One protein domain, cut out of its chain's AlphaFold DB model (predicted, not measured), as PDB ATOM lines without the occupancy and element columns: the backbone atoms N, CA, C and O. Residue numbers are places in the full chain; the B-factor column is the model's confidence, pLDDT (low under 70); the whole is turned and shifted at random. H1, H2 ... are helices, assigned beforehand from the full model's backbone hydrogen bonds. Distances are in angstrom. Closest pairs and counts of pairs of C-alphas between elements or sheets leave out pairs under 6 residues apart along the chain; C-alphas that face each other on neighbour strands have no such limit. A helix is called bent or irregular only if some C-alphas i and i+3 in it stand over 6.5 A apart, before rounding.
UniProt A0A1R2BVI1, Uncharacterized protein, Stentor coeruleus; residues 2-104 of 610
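This is residues 2 to 104 of the 610 residues of an uncharacterized protein of Stentor coeruleus (UniProt A0A1R2BVI1). Two helical hairpins, H1 with H2 and H5 with H6, pack together; H1, H2 and H6 make a three-helix bundle, while H5 folds back from H6 and its first turn packs steeply on H2. Between the hairpins the chain makes a long loop, residues 42 to 57, and two short helices, H3 and H4, near H5. The printed part has 103 residues with six named helices, H1 to H6 in chain order, and no named strand; the class is all helix. It is compact, with a radius of gyration of the C-alphas of 13.8 A and spans of 43 by 30 by 21 A.

Find C-alpha 2 at (4.079, 26.676, 44.938); from there H1, residues 2 to 17, runs 23.1 A. Next look for H2, residues 23 to 41, the longest helix, which covers 27.2 A from C-alpha 23 at (1.001, 61.118, 43.989). After residues 42 to 57 come H3, residues 58 to 61, and H4, residues 66 to 70. H5, residues 72 to 86, is 22.7 A long and irregular: C-alphas 83 and 86 are 7.7 A apart. H6, residues 90 to 103, runs 19.9 A to C-alpha 103 at (-7.020, 54.114, 45.264).

Begin with the bundle H1, H2 and H6, which is up and down, each helix running against the one before it in the chain. In the hairpin H1 and H2, the helices touch at a shallow tilt of 27 degrees, opposite ways; their closest C-alphas, Leu 8 and Asn 40, are 6.2 A apart. H6 touches H2 with residues 98 to 103 alone, at a shallow tilt of 34 degrees, only just short of steep, opposite ways; look at the C-alphas of Arg 28 and Ile 102, the closest, at 5.2 A. H6 touches H1 with residues 91 to 95 alone, the same way; the closest C-alphas, Thr 7 and Thr 91, are 5.6 A apart. In the hairpin H5 and H6, the closest C-alphas are those of Phe 84 and Tyr 90, at 5.6 A. H5 touches H2 with residues 73 to 74 alone, at a steep tilt of 61 degrees; the C-alphas of Ala 35 and Val 74 are closest, at 6.1 A. H5 is close to but not clearly touching H1, H3 and H4; the closest C-alphas are Leu 4 and Phe 81 at 6.6 A, Phe 60 and His 82 at 7.8 A, and Trp 69 and Arg 75 at 5.4 A. Among the pairs that stay apart are H1 and H4. In H1, H2, H4 and H6 every O i to N i+4 pair is within hydrogen-bond range, in H5 10 of 11 are, and H3 is too short for such a pair.

The C-alphas farthest apart, those of Ala 22 and Lys 51, are 43.6 A apart. The printed part has no cut; the link from H2 to H3 is long, and the others are tight. Mean pLDDT of the printed part is 75.3, and 22 residues are under 70, among them residues 43 to 56.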
ATOM      1  N   LYS A   2       3.999  26.419  46.400       74.44
ATOM      2  CA  LYS A   2       4.079  26.676  44.938       74.44
ATOM      3  C   LYS A   2       2.979  27.635  44.447       74.44
ATOM      4  O   LYS A   2       3.300  28.562  43.718       74.44
ATOM      5  N   SER A   3       1.738  27.452  44.919       76.19
ATOM      6  CA  SER A   3       0.609  28.352  44.624       76.19
ATOM      7  C   SER A   3       0.874  29.785  45.128       76.19
ATOM      8  O   SER A   3       0.957  30.692  44.315       76.19
ATOM      9  N   LEU A   4       1.212  29.972  46.415       78.00
ATOM     10  CA  LEU A   4       1.628  31.276  46.969       78.00
ATOM     11  C   LEU A   4       2.727  31.982  46.145       78.00
ATOM     12  O   LEU A   4       2.616  33.170  45.872       78.00
ATOM     13  N   ARG A   5       3.778  31.267  45.704       80.56
ATOM     14  CA  ARG A   5       4.827  31.848  44.838       80.56
ATOM     15  C   ARG A   5       4.323  32.240  43.445       80.56
ATOM     16  O   ARG A   5       4.901  33.142  42.849       80.56
ATOM     17  N   LYS A   6       3.300  31.563  42.914       83.69
ATOM     18  CA  LYS A   6       2.641  31.940  41.657       83.69
ATOM     19  C   LYS A   6       1.875  33.254  41.859       83.69
ATOM     20  O   LYS A   6       2.203  34.228  41.194       83.69
ATOM     21  N   THR A   7       0.998  33.326  42.859       83.88
ATOM     22  CA  THR A   7       0.222  34.538  43.178       83.88
ATOM     23  C   THR A   7       1.095  35.735  43.544       83.88
ATOM     24  O   THR A   7       0.843  36.830  43.059       83.88
ATOM     25  N   LEU A   8       2.174  35.557  44.317       87.38
ATOM     26  CA  LEU A   8       3.119  36.648  44.603       87.38
ATOM     27  C   LEU A   8       3.752  37.225  43.330       87.38
ATOM     28  O   LEU A   8       3.932  38.437  43.240       87.38
ATOM     29  N   LYS A   9       4.070  36.382  42.340       87.25
ATOM     30  CA  LYS A   9       4.589  36.837  41.044       87.25
ATOM     31  C   LYS A   9       3.518  37.524  40.200       87.25
ATOM     32  O   LYS A   9       3.814  38.549  39.605       87.25
ATOM     33  N   GLU A  10       2.300  36.989  40.172       89.25
ATOM     34  CA  GLU A  10       1.168  37.594  39.458       89.25
ATOM     35  C   GLU A  10       0.838  38.983  40.019       89.25
ATOM     36  O   GLU A  10       0.800  39.949  39.263       89.25
ATOM     37  N   LEU A  11       0.719  39.117  41.345       89.75
ATOM     38  CA  LEU A  11       0.513  40.404  42.017       89.75
ATOM     39  C   LEU A  11       1.669  41.381  41.760       89.75
ATOM     40  O   LEU A  11       1.425  42.560  41.525       89.75
ATOM     41  N   LEU A  12       2.925  40.912  41.773       90.06
ATOM     42  CA  LEU A  12       4.078  41.758  41.450       90.06
ATOM     43  C   LEU A  12       4.019  42.309  40.024       90.06
ATOM     44  O   LEU A  12       4.322  43.481  39.846       90.06
ATOM     45  N   VAL A  13       3.634  41.502  39.029       91.50
ATOM     46  CA  VAL A  13       3.465  41.977  37.644       91.50
ATOM     47  C   VAL A  13       2.332  43.002  37.576       91.50
ATOM     48  O   VAL A  13       2.561  44.129  37.146       91.50
ATOM     49  N   LEU A  14       1.154  42.669  38.113       91.88
ATOM     50  CA  LEU A  14      -0.015  43.555  38.099       91.88
ATOM     51  C   LEU A  14       0.261  44.935  38.727       91.88
ATOM     52  O   LEU A  14      -0.190  45.942  38.190       91.88
ATOM     53  N   PHE A  15       1.020  45.006  39.828       91.12
ATOM     54  CA  PHE A  15       1.377  46.281  40.470       91.12
ATOM     55  C   PHE A  15       2.627  46.969  39.907       91.12
ATOM     56  O   PHE A  15       2.854  48.130  40.233       91.12
ATOM     57  N   LEU A  16       3.435  46.296  39.081       89.06
ATOM     58  CA  LEU A  16       4.493  46.948  38.299       89.06
ATOM     59  C   LEU A  16       3.924  47.623  37.044       89.06
ATOM     60  O   LEU A  16       4.396  48.694  36.675       89.06
ATOM     61  N   ASP A  17       2.899  47.024  36.435       89.06
ATOM     62  CA  ASP A  17       2.218  47.569  35.256       89.06
ATOM     63  C   ASP A  17       1.147  48.622  35.622       89.06
ATOM     64  O   ASP A  17       0.737  49.420  34.773       89.06
ATOM     65  N   PHE A  18       0.699  48.663  36.885       89.62
ATOM     66  CA  PHE A  18      -0.305  49.615  37.371       89.62
ATOM     67  C   PHE A  18       0.144  51.076  37.198       89.62
ATOM     68  O   PHE A  18       1.206  51.475  37.671       89.62
ATOM     69  N   GLN A  19      -0.707  51.887  36.561       86.12
ATOM     70  CA  GLN A  19      -0.468  53.310  36.307       86.12
ATOM     71  C   GLN A  19      -1.241  54.173  37.326       86.12
ATOM     72  O   GLN A  19      -2.448  54.363  37.149       86.12
ATOM     73  N   PRO A  20      -0.593  54.681  38.395       83.38
ATOM     74  CA  PRO A  20      -1.230  55.573  39.367       83.38
ATOM     75  C   PRO A  20      -1.597  56.928  38.745       83.38
ATOM     76  O   PRO A  20      -0.863  57.465  37.917       83.38
ATOM     77  N   GLN A  21      -2.722  57.497  39.177       75.75
ATOM     78  CA  GLN A  21      -3.266  58.773  38.692       75.75
ATOM     79  C   GLN A  21      -2.976  59.956  39.632       75.75
ATOM     80  O   GLN A  21      -3.111  61.108  39.226       75.75
ATOM     81  N   ALA A  22      -2.561  59.686  40.873       69.31
ATOM     82  CA  ALA A  22      -2.213  60.688  41.882       69.31
ATOM     83  C   ALA A  22      -0.941  60.302  42.657       69.31
ATOM     84  O   ALA A  22      -0.609  59.123  42.781       69.31
ATOM     85  N   ILE A  23      -0.250  61.299  43.225       61.78
ATOM     86  CA  ILE A  23       1.001  61.118  43.989       61.78
ATOM     87  C   ILE A  23       0.791  60.170  45.185       61.78
ATOM     88  O   ILE A  23       1.593  59.264  45.406       61.78
ATOM     89  N   ASP A  24      -0.337  60.288  45.890       64.31
ATOM     90  CA  ASP A  24      -0.693  59.376  46.986       64.31
ATOM     91  C   ASP A  24      -0.845  57.919  46.522       64.31
ATOM     92  O   ASP A  24      -0.476  56.988  47.243       64.31
ATOM     93  N   GLU A  25      -1.355  57.696  45.305       78.56
ATOM     94  CA  GLU A  25      -1.422  56.352  44.728       78.56
ATOM     95  C   GLU A  25      -0.016  55.819  44.434       78.56
ATOM     96  O   GLU A  25       0.250  54.661  44.743       78.56
ATOM     97  N   VAL A  26       0.912  56.649  43.929       75.12
ATOM     98  CA  VAL A  26       2.325  56.263  43.732       75.12
ATOM     99  C   VAL A  26       2.929  55.777  45.053       75.12
ATOM    100  O   VAL A  26       3.474  54.670  45.108       75.12
ATOM    101  N   LYS A  27       2.776  56.551  46.137       73.31
ATOM    102  CA  LYS A  27       3.260  56.177  47.478       73.31
ATOM    103  C   LYS A  27       2.659  54.849  47.951       73.31
ATOM    104  O   LYS A  27       3.379  53.967  48.426       73.31
ATOM    105  N   ARG A  28       1.344  54.661  47.789       82.50
ATOM    106  CA  ARG A  28       0.647  53.425  48.192       82.50
ATOM    107  C   ARG A  28       1.057  52.211  47.347       82.50
ATOM    108  O   ARG A  28       1.307  51.148  47.917       82.50
ATOM    109  N   VAL A  29       1.233  52.369  46.032       86.88
ATOM    110  CA  VAL A  29       1.770  51.332  45.126       86.88
ATOM    111  C   VAL A  29       3.185  50.932  45.543       86.88
ATOM    112  O   VAL A  29       3.477  49.741  45.642       86.88
ATOM    113  N   GLN A  30       4.055  51.892  45.866       82.44
ATOM    114  CA  GLN A  30       5.406  51.597  46.353       82.44
ATOM    115  C   GLN A  30       5.395  50.838  47.692       82.44
ATOM    116  O   GLN A  30       6.130  49.853  47.827       82.44
ATOM    117  N   LYS A  31       4.533  51.221  48.651       82.69
ATOM    118  CA  LYS A  31       4.339  50.484  49.920       82.69
ATOM    119  C   LYS A  31       3.920  49.020  49.650       82.69
ATOM    120  O   LYS A  31       4.520  48.103  50.219       82.69
ATOM    121  N   VAL A  32       2.990  48.778  48.715       87.00
ATOM    122  CA  VAL A  32       2.563  47.423  48.291       87.00
ATOM    123  C   VAL A  32       3.690  46.645  47.594       87.00
ATOM    124  O   VAL A  32       3.989  45.513  47.983       87.00
ATOM    125  N   LEU A  33       4.374  47.244  46.615       87.31
ATOM    126  CA  LEU A  33       5.484  46.612  45.891       87.31
ATOM    127  C   LEU A  33       6.649  46.236  46.815       87.31
ATOM    128  O   LEU A  33       7.235  45.165  46.650       87.31
ATOM    129  N   ARG A  34       6.983  47.076  47.805       84.56
ATOM    130  CA  ARG A  34       8.025  46.786  48.806       84.56
ATOM    131  C   ARG A  34       7.675  45.530  49.607       84.56
ATOM    132  O   ARG A  34       8.510  44.633  49.711       84.56
ATOM    133  N   ALA A  35       6.439  45.421  50.094       84.56
ATOM    134  CA  ALA A  35       5.967  44.251  50.832       84.56
ATOM    135  C   ALA A  35       5.914  42.974  49.972       84.56
ATOM    136  O   ALA A  35       6.409  41.925  50.388       84.56
ATOM    137  N   LEU A  36       5.391  43.057  48.741       88.00
ATOM    138  CA  LEU A  36       5.343  41.922  47.812       88.00
ATOM    139  C   LEU A  36       6.745  41.425  47.419       88.00
ATOM    140  O   LEU A  36       6.967  40.216  47.338       88.00
ATOM    141  N   ARG A  37       7.714  42.334  47.225       86.75
ATOM    142  CA  ARG A  37       9.123  41.971  46.996       86.75
ATOM    143  C   ARG A  37       9.685  41.211  48.193       86.75
ATOM    144  O   ARG A  37      10.215  40.119  48.001       86.75
ATOM    145  N   VAL A  38       9.523  41.740  49.410       83.00
ATOM    146  CA  VAL A  38       9.956  41.065  50.648       83.00
ATOM    147  C   VAL A  38       9.354  39.657  50.736       83.00
ATOM    148  O   VAL A  38      10.095  38.694  50.911       83.00
ATOM    149  N   LEU A  39       8.047  39.499  50.494       81.12
ATOM    150  CA  LEU A  39       7.392  38.186  50.484       81.12
ATOM    151  C   LEU A  39       7.938  37.211  49.437       81.12
ATOM    152  O   LEU A  39       8.060  36.017  49.714       81.12
ATOM    153  N   ASN A  40       8.252  37.697  48.239       81.38
ATOM    154  CA  ASN A  40       8.772  36.870  47.155       81.38
ATOM    155  C   ASN A  40      10.227  36.416  47.400       81.38
ATOM    156  O   ASN A  40      10.596  35.318  46.979       81.38
ATOM    157  N   TYR A  41      11.031  37.224  48.103       72.81
ATOM    158  CA  TYR A  41      12.416  36.891  48.469       72.81
ATOM    159  C   TYR A  41      12.558  36.091  49.770       72.81
ATOM    160  O   TYR A  41      13.622  35.519  50.008       72.81
ATOM    161  N   LEU A  42      11.513  35.998  50.599       70.19
ATOM    162  CA  LEU A  42      11.561  35.176  51.806       70.19
ATOM    163  C   LEU A  42      11.817  33.700  51.490       70.19
ATOM    164  O   LEU A  42      11.262  33.116  50.549       70.19
ATOM    165  N   ASP A  43      12.611  33.059  52.350       63.72
ATOM    166  CA  ASP A  43      12.789  31.612  52.326       63.72
ATOM    167  C   ASP A  43      11.543  30.908  52.882       63.72
ATOM    168  O   ASP A  43      11.473  30.419  54.012       63.72
ATOM    169  N   LEU A  44      10.545  30.843  52.009       61.62
ATOM    170  CA  LEU A  44       9.281  30.148  52.175       61.62
ATOM    171  C   LEU A  44       9.433  28.645  52.500       61.62
ATOM    172  O   LEU A  44       8.433  28.014  52.826       61.62
ATOM    173  N   SER A  45      10.636  28.051  52.444       56.16
ATOM    174  CA  SER A  45      10.860  26.679  52.929       56.16
ATOM    175  C   SER A  45      10.820  26.567  54.461       56.16
ATOM    176  O   SER A  45      10.459  25.514  54.990       56.16
ATOM    177  N   ARG A  46      11.100  27.666  55.182       53.09
ATOM    178  CA  ARG A  46      10.991  27.742  56.650       53.09
ATOM    179  C   ARG A  46       9.541  27.714  57.130       53.09
ATOM    180  O   ARG A  46       9.263  27.204  58.215       53.09
ATOM    181  N   ILE A  47       8.605  28.183  56.301       57.94
ATOM    182  CA  ILE A  47       7.168  28.072  56.561       57.94
ATOM    183  C   ILE A  47       6.738  26.626  56.275       57.94
ATOM    184  O   ILE A  47       6.249  26.299  55.192       57.94
ATOM    185  N   LYS A  48       6.924  25.741  57.264       52.41
ATOM    186  CA  LYS A  48       6.451  24.346  57.231       52.41
ATOM    187  C   LYS A  48       4.919  24.295  57.250       52.41
ATOM    188  O   LYS A  48       4.290  24.065  58.288       52.41
ATOM    189  N   LEU A  49       4.312  24.537  56.092       52.91
ATOM    190  CA  LEU A  49       2.911  24.241  55.832       52.91
ATOM    191  C   LEU A  49       2.778  22.734  55.633       52.91
ATOM    192  O   LEU A  49       3.186  22.188  54.608       52.91
ATOM    193  N   ASP A  50       2.256  22.075  56.660       50.12
ATOM    194  CA  ASP A  50       1.940  20.655  56.609       50.12
ATOM    195  C   ASP A  50       0.839  20.398  55.571       50.12
ATOM    196  O   ASP A  50       0.057  21.299  55.266       50.12
ATOM    197  N   LYS A  51       0.724  19.174  55.037       49.88
ATOM    198  CA  LYS A  51      -0.329  18.868  54.036       49.88
ATOM    199  C   LYS A  51      -1.748  19.064  54.585       49.88
ATOM    200  O   LYS A  51      -2.682  19.244  53.812       49.88
ATOM    201  N   LYS A  52      -1.891  19.071  55.912       47.69
ATOM    202  CA  LYS A  52      -2.999  19.707  56.623       47.69
ATOM    203  C   LYS A  52      -2.559  21.105  57.076       47.69
ATOM    204  O   LYS A  52      -2.062  21.259  58.191       47.69
ATOM    205  N   ILE A  53      -2.797  22.128  56.252       47.56
ATOM    206  CA  ILE A  53      -2.994  23.493  56.763       47.56
ATOM    207  C   ILE A  53      -4.402  23.460  57.372       47.56
ATOM    208  O   ILE A  53      -5.399  23.534  56.672       47.56
ATOM    209  N   SER A  54      -4.514  22.993  58.613       48.25
ATOM    210  CA  SER A  54      -4.578  23.872  59.778       48.25
ATOM    211  C   SER A  54      -5.873  24.671  59.760       48.25
ATOM    212  O   SER A  54      -5.896  25.811  59.319       48.25
ATOM    213  N   THR A  55      -6.934  24.076  60.306       53.00
ATOM    214  CA  THR A  55      -8.243  24.716  60.530       53.00
ATOM    215  C   THR A  55      -8.181  25.941  61.452       53.00
ATOM    216  O   THR A  55      -9.168  26.653  61.589       53.00
ATOM    217  N   SER A  56      -7.036  26.188  62.096       65.19
ATOM    218  CA  SER A  56      -6.771  27.378  62.898       65.19
ATOM    219  C   SER A  56      -5.748  28.280  62.213       65.19
ATOM    220  O   SER A  56      -4.597  27.883  61.992       65.19
ATOM    221  N   PHE A  57      -6.158  29.523  61.968       70.00
ATOM    222  CA  PHE A  57      -5.308  30.606  61.486       70.00
ATOM    223  C   PHE A  57      -4.136  30.912  62.438       70.00
ATOM    224  O   PHE A  57      -3.039  31.225  61.983       70.00
ATOM    225  N   SER A  58      -4.309  30.724  63.752       68.12
ATOM    226  CA  SER A  58      -3.252  30.954  64.756       68.12
ATOM    227  C   SER A  58      -1.996  30.097  64.500       68.12
ATOM    228  O   SER A  58      -0.868  30.588  64.545       68.12
ATOM    229  N   ASN A  59      -2.185  28.837  64.092       68.69
ATOM    230  CA  ASN A  59      -1.100  27.911  63.727       68.69
ATOM    231  C   ASN A  59      -0.444  28.212  62.365       68.69
ATOM    232  O   ASN A  59       0.615  27.659  62.052       68.69
ATOM    233  N   PHE A  60      -1.081  29.036  61.533       72.56
ATOM    234  CA  PHE A  60      -0.497  29.568  60.304       72.56
ATOM    235  C   PHE A  60       0.295  30.849  60.613       72.56
ATOM    236  O   PHE A  60       1.475  30.939  60.269       72.56
ATOM    237  N   ARG A  61      -0.310  31.777  61.368       74.00
ATOM    238  CA  ARG A  61       0.296  33.019  61.872       74.00
ATOM    239  C   ARG A  61       1.607  32.789  62.626       74.00
ATOM    240  O   ARG A  61       2.563  33.530  62.401       74.00
ATOM    241  N   SER A  62       1.673  31.776  63.492       73.75
ATOM    242  CA  SER A  62       2.865  31.470  64.302       73.75
ATOM    243  C   SER A  62       4.088  31.018  63.491       73.75
ATOM    244  O   SER A  62       5.196  30.975  64.021       73.75
ATOM    245  N   LYS A  63       3.916  30.706  62.200       74.06
ATOM    246  CA  LYS A  63       4.997  30.317  61.276       74.06
ATOM    247  C   LYS A  63       5.561  31.495  60.475       74.06
ATOM    248  O   LYS A  63       6.422  31.288  59.622       74.06
ATOM    249  N   ILE A  64       5.070  32.707  60.730       74.38
ATOM    250  CA  ILE A  64       5.497  33.948  60.081       74.38
ATOM    251  C   ILE A  64       6.173  34.817  61.147       74.38
ATOM    252  O   ILE A  64       5.637  34.993  62.241       74.38
ATOM    253  N   ASN A  65       7.372  35.324  60.846       77.50
ATOM    254  CA  ASN A  65       8.129  36.179  61.767       77.50
ATOM    255  C   ASN A  65       7.322  37.449  62.128       77.50
ATOM    256  O   ASN A  65       6.489  37.904  61.344       77.50
ATOM    257  N   ALA A  66       7.517  37.952  63.351       74.62
ATOM    258  CA  ALA A  66       6.702  39.025  63.917       74.62
ATOM    259  C   ALA A  66       6.869  40.340  63.145       74.62
ATOM    260  O   ALA A  66       5.882  40.861  62.643       74.62
ATOM    261  N   ASP A  67       8.107  40.783  62.946       70.75
ATOM    262  CA  ASP A  67       8.482  42.015  62.235       70.75
ATOM    263  C   ASP A  67       7.888  42.069  60.816       70.75
ATOM    264  O   ASP A  67       7.382  43.093  60.359       70.75
ATOM    265  N   LEU A  68       7.884  40.930  60.117       73.12
ATOM    266  CA  LEU A  68       7.246  40.787  58.810       73.12
ATOM    267  C   LEU A  68       5.722  40.855  58.886       73.12
ATOM    268  O   LEU A  68       5.100  41.374  57.965       73.12
ATOM    269  N   TRP A  69       5.119  40.347  59.959       75.88
ATOM    270  CA  TRP A  69       3.680  40.442  60.202       75.88
ATOM    271  C   TRP A  69       3.235  41.834  60.667       75.88
ATOM    272  O   TRP A  69       2.046  42.129  60.590       75.88
ATOM    273  N   GLU A  70       4.133  42.720  61.099       71.12
ATOM    274  CA  GLU A  70       3.757  44.119  61.344       71.12
ATOM    275  C   GLU A  70       3.433  44.876  60.055       71.12
ATOM    276  O   GLU A  70       2.600  45.785  60.040       71.12
ATOM    277  N   ASN A  71       3.990  44.441  58.925       74.19
ATOM    278  CA  ASN A  71       3.590  44.964  57.631       74.19
ATOM    279  C   ASN A  71       2.184  44.451  57.252       74.19
ATOM    280  O   ASN A  71       1.990  43.279  56.928       74.19
ATOM    281  N   TRP A  72       1.192  45.342  57.241       72.88
ATOM    282  CA  TRP A  72      -0.205  44.980  56.974       72.88
ATOM    283  C   TRP A  72      -0.426  44.333  55.587       72.88
ATOM    284  O   TRP A  72      -1.238  43.417  55.465       72.88
ATOM    285  N   VAL A  73       0.337  44.720  54.552       76.94
ATOM    286  CA  VAL A  73       0.277  44.077  53.221       76.94
ATOM    287  C   VAL A  73       0.753  42.627  53.320       76.94
ATOM    288  O   VAL A  73       0.166  41.731  52.711       76.94
ATOM    289  N   VAL A  74       1.790  42.374  54.128       79.81
ATOM    290  CA  VAL A  74       2.278  41.017  54.409       79.81
ATOM    291  C   VAL A  74       1.222  40.197  55.140       79.81
ATOM    292  O   VAL A  74       0.937  39.083  54.683       79.81
ATOM    293  N   ARG A  75       0.604  40.752  56.200       79.62
ATOM    294  CA  ARG A  75      -0.538  40.120  56.889       79.62
ATOM    295  C   ARG A  75      -1.572  39.680  55.868       79.62
ATOM    296  O   ARG A  75      -1.948  38.513  55.819       79.62
ATOM    297  N   ARG A  76      -1.984  40.609  55.004       75.88
ATOM    298  CA  ARG A  76      -3.146  40.448  54.139       75.88
ATOM    299  C   ARG A  76      -2.926  39.503  52.957       75.88
ATOM    300  O   ARG A  76      -3.811  38.702  52.665       75.88
ATOM    301  N   VAL A  77      -1.749  39.502  52.328       79.19
ATOM    302  CA  VAL A  77      -1.415  38.521  51.273       79.19
ATOM    303  C   VAL A  77      -1.313  37.105  51.851       79.19
ATOM    304  O   VAL A  77      -1.826  36.154  51.262       79.19
ATOM    305  N   MET A  78      -0.700  36.957  53.030       80.31
ATOM    306  CA  MET A  78      -0.633  35.672  53.734       80.31
ATOM    307  C   MET A  78      -2.014  35.219  54.227       80.31
ATOM    308  O   MET A  78      -2.322  34.030  54.162       80.31
ATOM    309  N   TYR A  79      -2.860  36.157  54.658       76.19
ATOM    310  CA  TYR A  79      -4.234  35.901  55.074       76.19
ATOM    311  C   TYR A  79      -5.113  35.414  53.918       76.19
ATOM    312  O   TYR A  79      -5.741  34.360  54.010       76.19
ATOM    313  N   GLY A  80      -5.109  36.147  52.800       73.81
ATOM    314  CA  GLY A  80      -5.839  35.770  51.592       73.81
ATOM    315  C   GLY A  80      -5.389  34.408  51.066       73.81
ATOM    316  O   GLY A  80      -6.227  33.587  50.710       73.81
ATOM    317  N   PHE A  81      -4.085  34.113  51.116       77.06
ATOM    318  CA  PHE A  81      -3.579  32.777  50.802       77.06
ATOM    319  C   PHE A  81      -4.084  31.689  51.767       77.06
ATOM    320  O   PHE A  81      -4.207  30.546  51.346       77.06
ATOM    321  N   HIS A  82      -4.370  32.003  53.034       76.25
ATOM    322  CA  HIS A  82      -4.861  31.020  54.004       76.25
ATOM    323  C   HIS A  82      -6.350  30.679  53.829       76.25
ATOM    324  O   HIS A  82      -6.663  29.490  53.809       76.25
ATOM    325  N   ILE A  83      -7.252  31.665  53.679       71.44
ATOM    326  CA  ILE A  83      -8.669  31.365  53.371       71.44
ATOM    327  C   ILE A  83      -8.772  30.730  51.992       71.44
ATOM    328  O   ILE A  83      -9.318  29.644  51.829       71.44
ATOM    329  N   PHE A  84      -8.304  31.453  50.979       71.00
ATOM    330  CA  PHE A  84      -8.689  31.203  49.598       71.00
ATOM    331  C   PHE A  84      -7.750  30.195  48.911       71.00
ATOM    332  O   PHE A  84      -7.670  30.163  47.688       71.00
ATOM    333  N   GLN A  85      -7.039  29.358  49.680       69.00
ATOM    334  CA  GLN A  85      -6.120  28.333  49.160       69.00
ATOM    335  C   GLN A  85      -6.796  27.329  48.206       69.00
ATOM    336  O   GLN A  85      -6.116  26.760  47.350       69.00
ATOM    337  N   ASP A  86      -8.110  27.136  48.368       66.19
ATOM    338  CA  ASP A  86      -8.957  26.212  47.605       66.19
ATOM    339  C   ASP A  86      -9.819  26.929  46.534       66.19
ATOM    340  O   ASP A  86     -10.531  26.277  45.770       66.19
ATOM    341  N   ASP A  87      -9.747  28.263  46.449       71.25
ATOM    342  CA  ASP A  87     -10.444  29.097  45.459       71.25
ATOM    343  C   ASP A  87      -9.544  29.322  44.228       71.25
ATOM    344  O   ASP A  87      -8.333  29.511  44.362       71.25
ATOM    345  N   GLN A  88     -10.099  29.317  43.012       69.38
ATOM    346  CA  GLN A  88      -9.308  29.571  41.802       69.38
ATOM    347  C   GLN A  88      -9.063  31.065  41.536       69.38
ATOM    348  O   GLN A  88      -8.081  31.401  40.875       69.38
ATOM    349  N   GLU A  89      -9.884  31.967  42.084       72.94
ATOM    350  CA  GLU A  89      -9.809  33.416  41.818       72.94
ATOM    351  C   GLU A  89      -9.106  34.215  42.930       72.94
ATOM    352  O   GLU A  89      -9.177  35.445  42.979       72.94
ATOM    353  N   TYR A  90      -8.389  33.546  43.837       76.62
ATOM    354  CA  TYR A  90      -7.828  34.214  45.014       76.62
ATOM    355  C   TYR A  90      -6.786  35.300  44.707       76.62
ATOM    356  O   TYR A  90      -6.742  36.306  45.416       76.62
ATOM    357  N   THR A  91      -5.992  35.148  43.635       81.00
ATOM    358  CA  THR A  91      -5.111  36.223  43.142       81.00
ATOM    359  C   THR A  91      -5.937  37.476  42.816       81.00
ATOM    360  O   THR A  91      -5.551  38.574  43.212       81.00
ATOM    361  N   THR A  92      -7.088  37.319  42.154       81.94
ATOM    362  CA  THR A  92      -7.981  38.415  41.746       81.94
ATOM    363  C   THR A  92      -8.599  39.121  42.948       81.94
ATOM    364  O   THR A  92      -8.615  40.349  42.977       81.94
ATOM    365  N   LYS A  93      -9.041  38.372  43.969       77.19
ATOM    366  CA  LYS A  93      -9.566  38.944  45.224       77.19
ATOM    367  C   LYS A  93      -8.493  39.757  45.953       77.19
ATOM    368  O   LYS A  93      -8.690  40.936  46.221       77.19
ATOM    369  N   ILE A  94      -7.306  39.176  46.163       80.38
ATOM    370  CA  ILE A  94      -6.185  39.890  46.801       80.38
ATOM    371  C   ILE A  94      -5.785  41.137  45.994       80.38
ATOM    372  O   ILE A  94      -5.483  42.173  46.582       80.38
ATOM    373  N   TYR A  95      -5.796  41.063  44.660       85.56
ATOM    374  CA  TYR A  95      -5.509  42.204  43.791       85.56
ATOM    375  C   TYR A  95      -6.561  43.316  43.903       85.56
ATOM    376  O   TYR A  95      -6.190  44.466  44.126       85.56
ATOM    377  N   SER A  96      -7.849  42.975  43.776       79.88
ATOM    378  CA  SER A  96      -8.993  43.897  43.873       79.88
ATOM    379  C   SER A  96      -8.924  44.750  45.133       79.88
ATOM    380  O   SER A  96      -9.116  45.964  45.104       79.88
ATOM    381  N   ASP A  97      -8.581  44.124  46.248       76.00
ATOM    382  CA  ASP A  97      -8.657  44.803  47.524       76.00
ATOM    383  C   ASP A  97      -7.361  45.584  47.855       76.00
ATOM    384  O   ASP A  97      -7.420  46.658  48.461       76.00
ATOM    385  N   LEU A  98      -6.188  45.125  47.378       82.19
ATOM    386  CA  LEU A  98      -4.963  45.949  47.347       82.19
ATOM    387  C   LEU A  98      -5.155  47.190  46.463       82.19
ATOM    388  O   LEU A  98      -4.662  48.267  46.800       82.19
ATOM    389  N   LEU A  99      -5.894  47.059  45.358       83.38
ATOM    390  CA  LEU A  99      -6.295  48.173  44.498       83.38
ATOM    391  C   LEU A  99      -7.235  49.138  45.243       83.38
ATOM    392  O   LEU A  99      -7.105  50.349  45.082       83.38
ATOM    393  N   GLY A 100      -8.131  48.619  46.093       76.31
ATOM    394  CA  GLY A 100      -8.964  49.412  47.003       76.31
ATOM    395  C   GLY A 100      -8.136  50.298  47.940       76.31
ATOM    396  O   GLY A 100      -8.354  51.509  47.983       76.31
ATOM    397  N   PHE A 101      -7.118  49.728  48.598       78.25
ATOM    398  CA  PHE A 101      -6.140  50.502  49.378       78.25
ATOM    399  C   PHE A 101      -5.393  51.532  48.516       78.25
ATOM    400  O   PHE A 101      -5.317  52.703  48.877       78.25
ATOM    401  N   ILE A 102      -4.852  51.121  47.363       80.81
ATOM    402  CA  ILE A 102      -4.059  52.000  46.485       80.81
ATOM    403  C   ILE A 102      -4.861  53.211  46.019       80.81
ATOM    404  O   ILE A 102      -4.333  54.323  46.031       80.81
ATOM    405  N   LYS A 103      -6.131  53.022  45.666       78.12
ATOM    406  CA  LYS A 103      -7.020  54.114  45.264       78.12
ATOM    407  C   LYS A 103      -7.499  54.948  46.452       78.12
ATOM    408  O   LYS A 103      -7.779  56.129  46.284       78.12
ATOM    409  N   ASN A 104      -7.592  54.353  47.646       71.00
ATOM    410  CA  ASN A 104      -8.170  54.956  48.855       71.00
ATOM    411  C   ASN A 104      -9.530  55.631  48.594       71.00
ATOM    412  O   ASN A 104      -9.879  56.653  49.186       71.00
TER     413      ASN A 104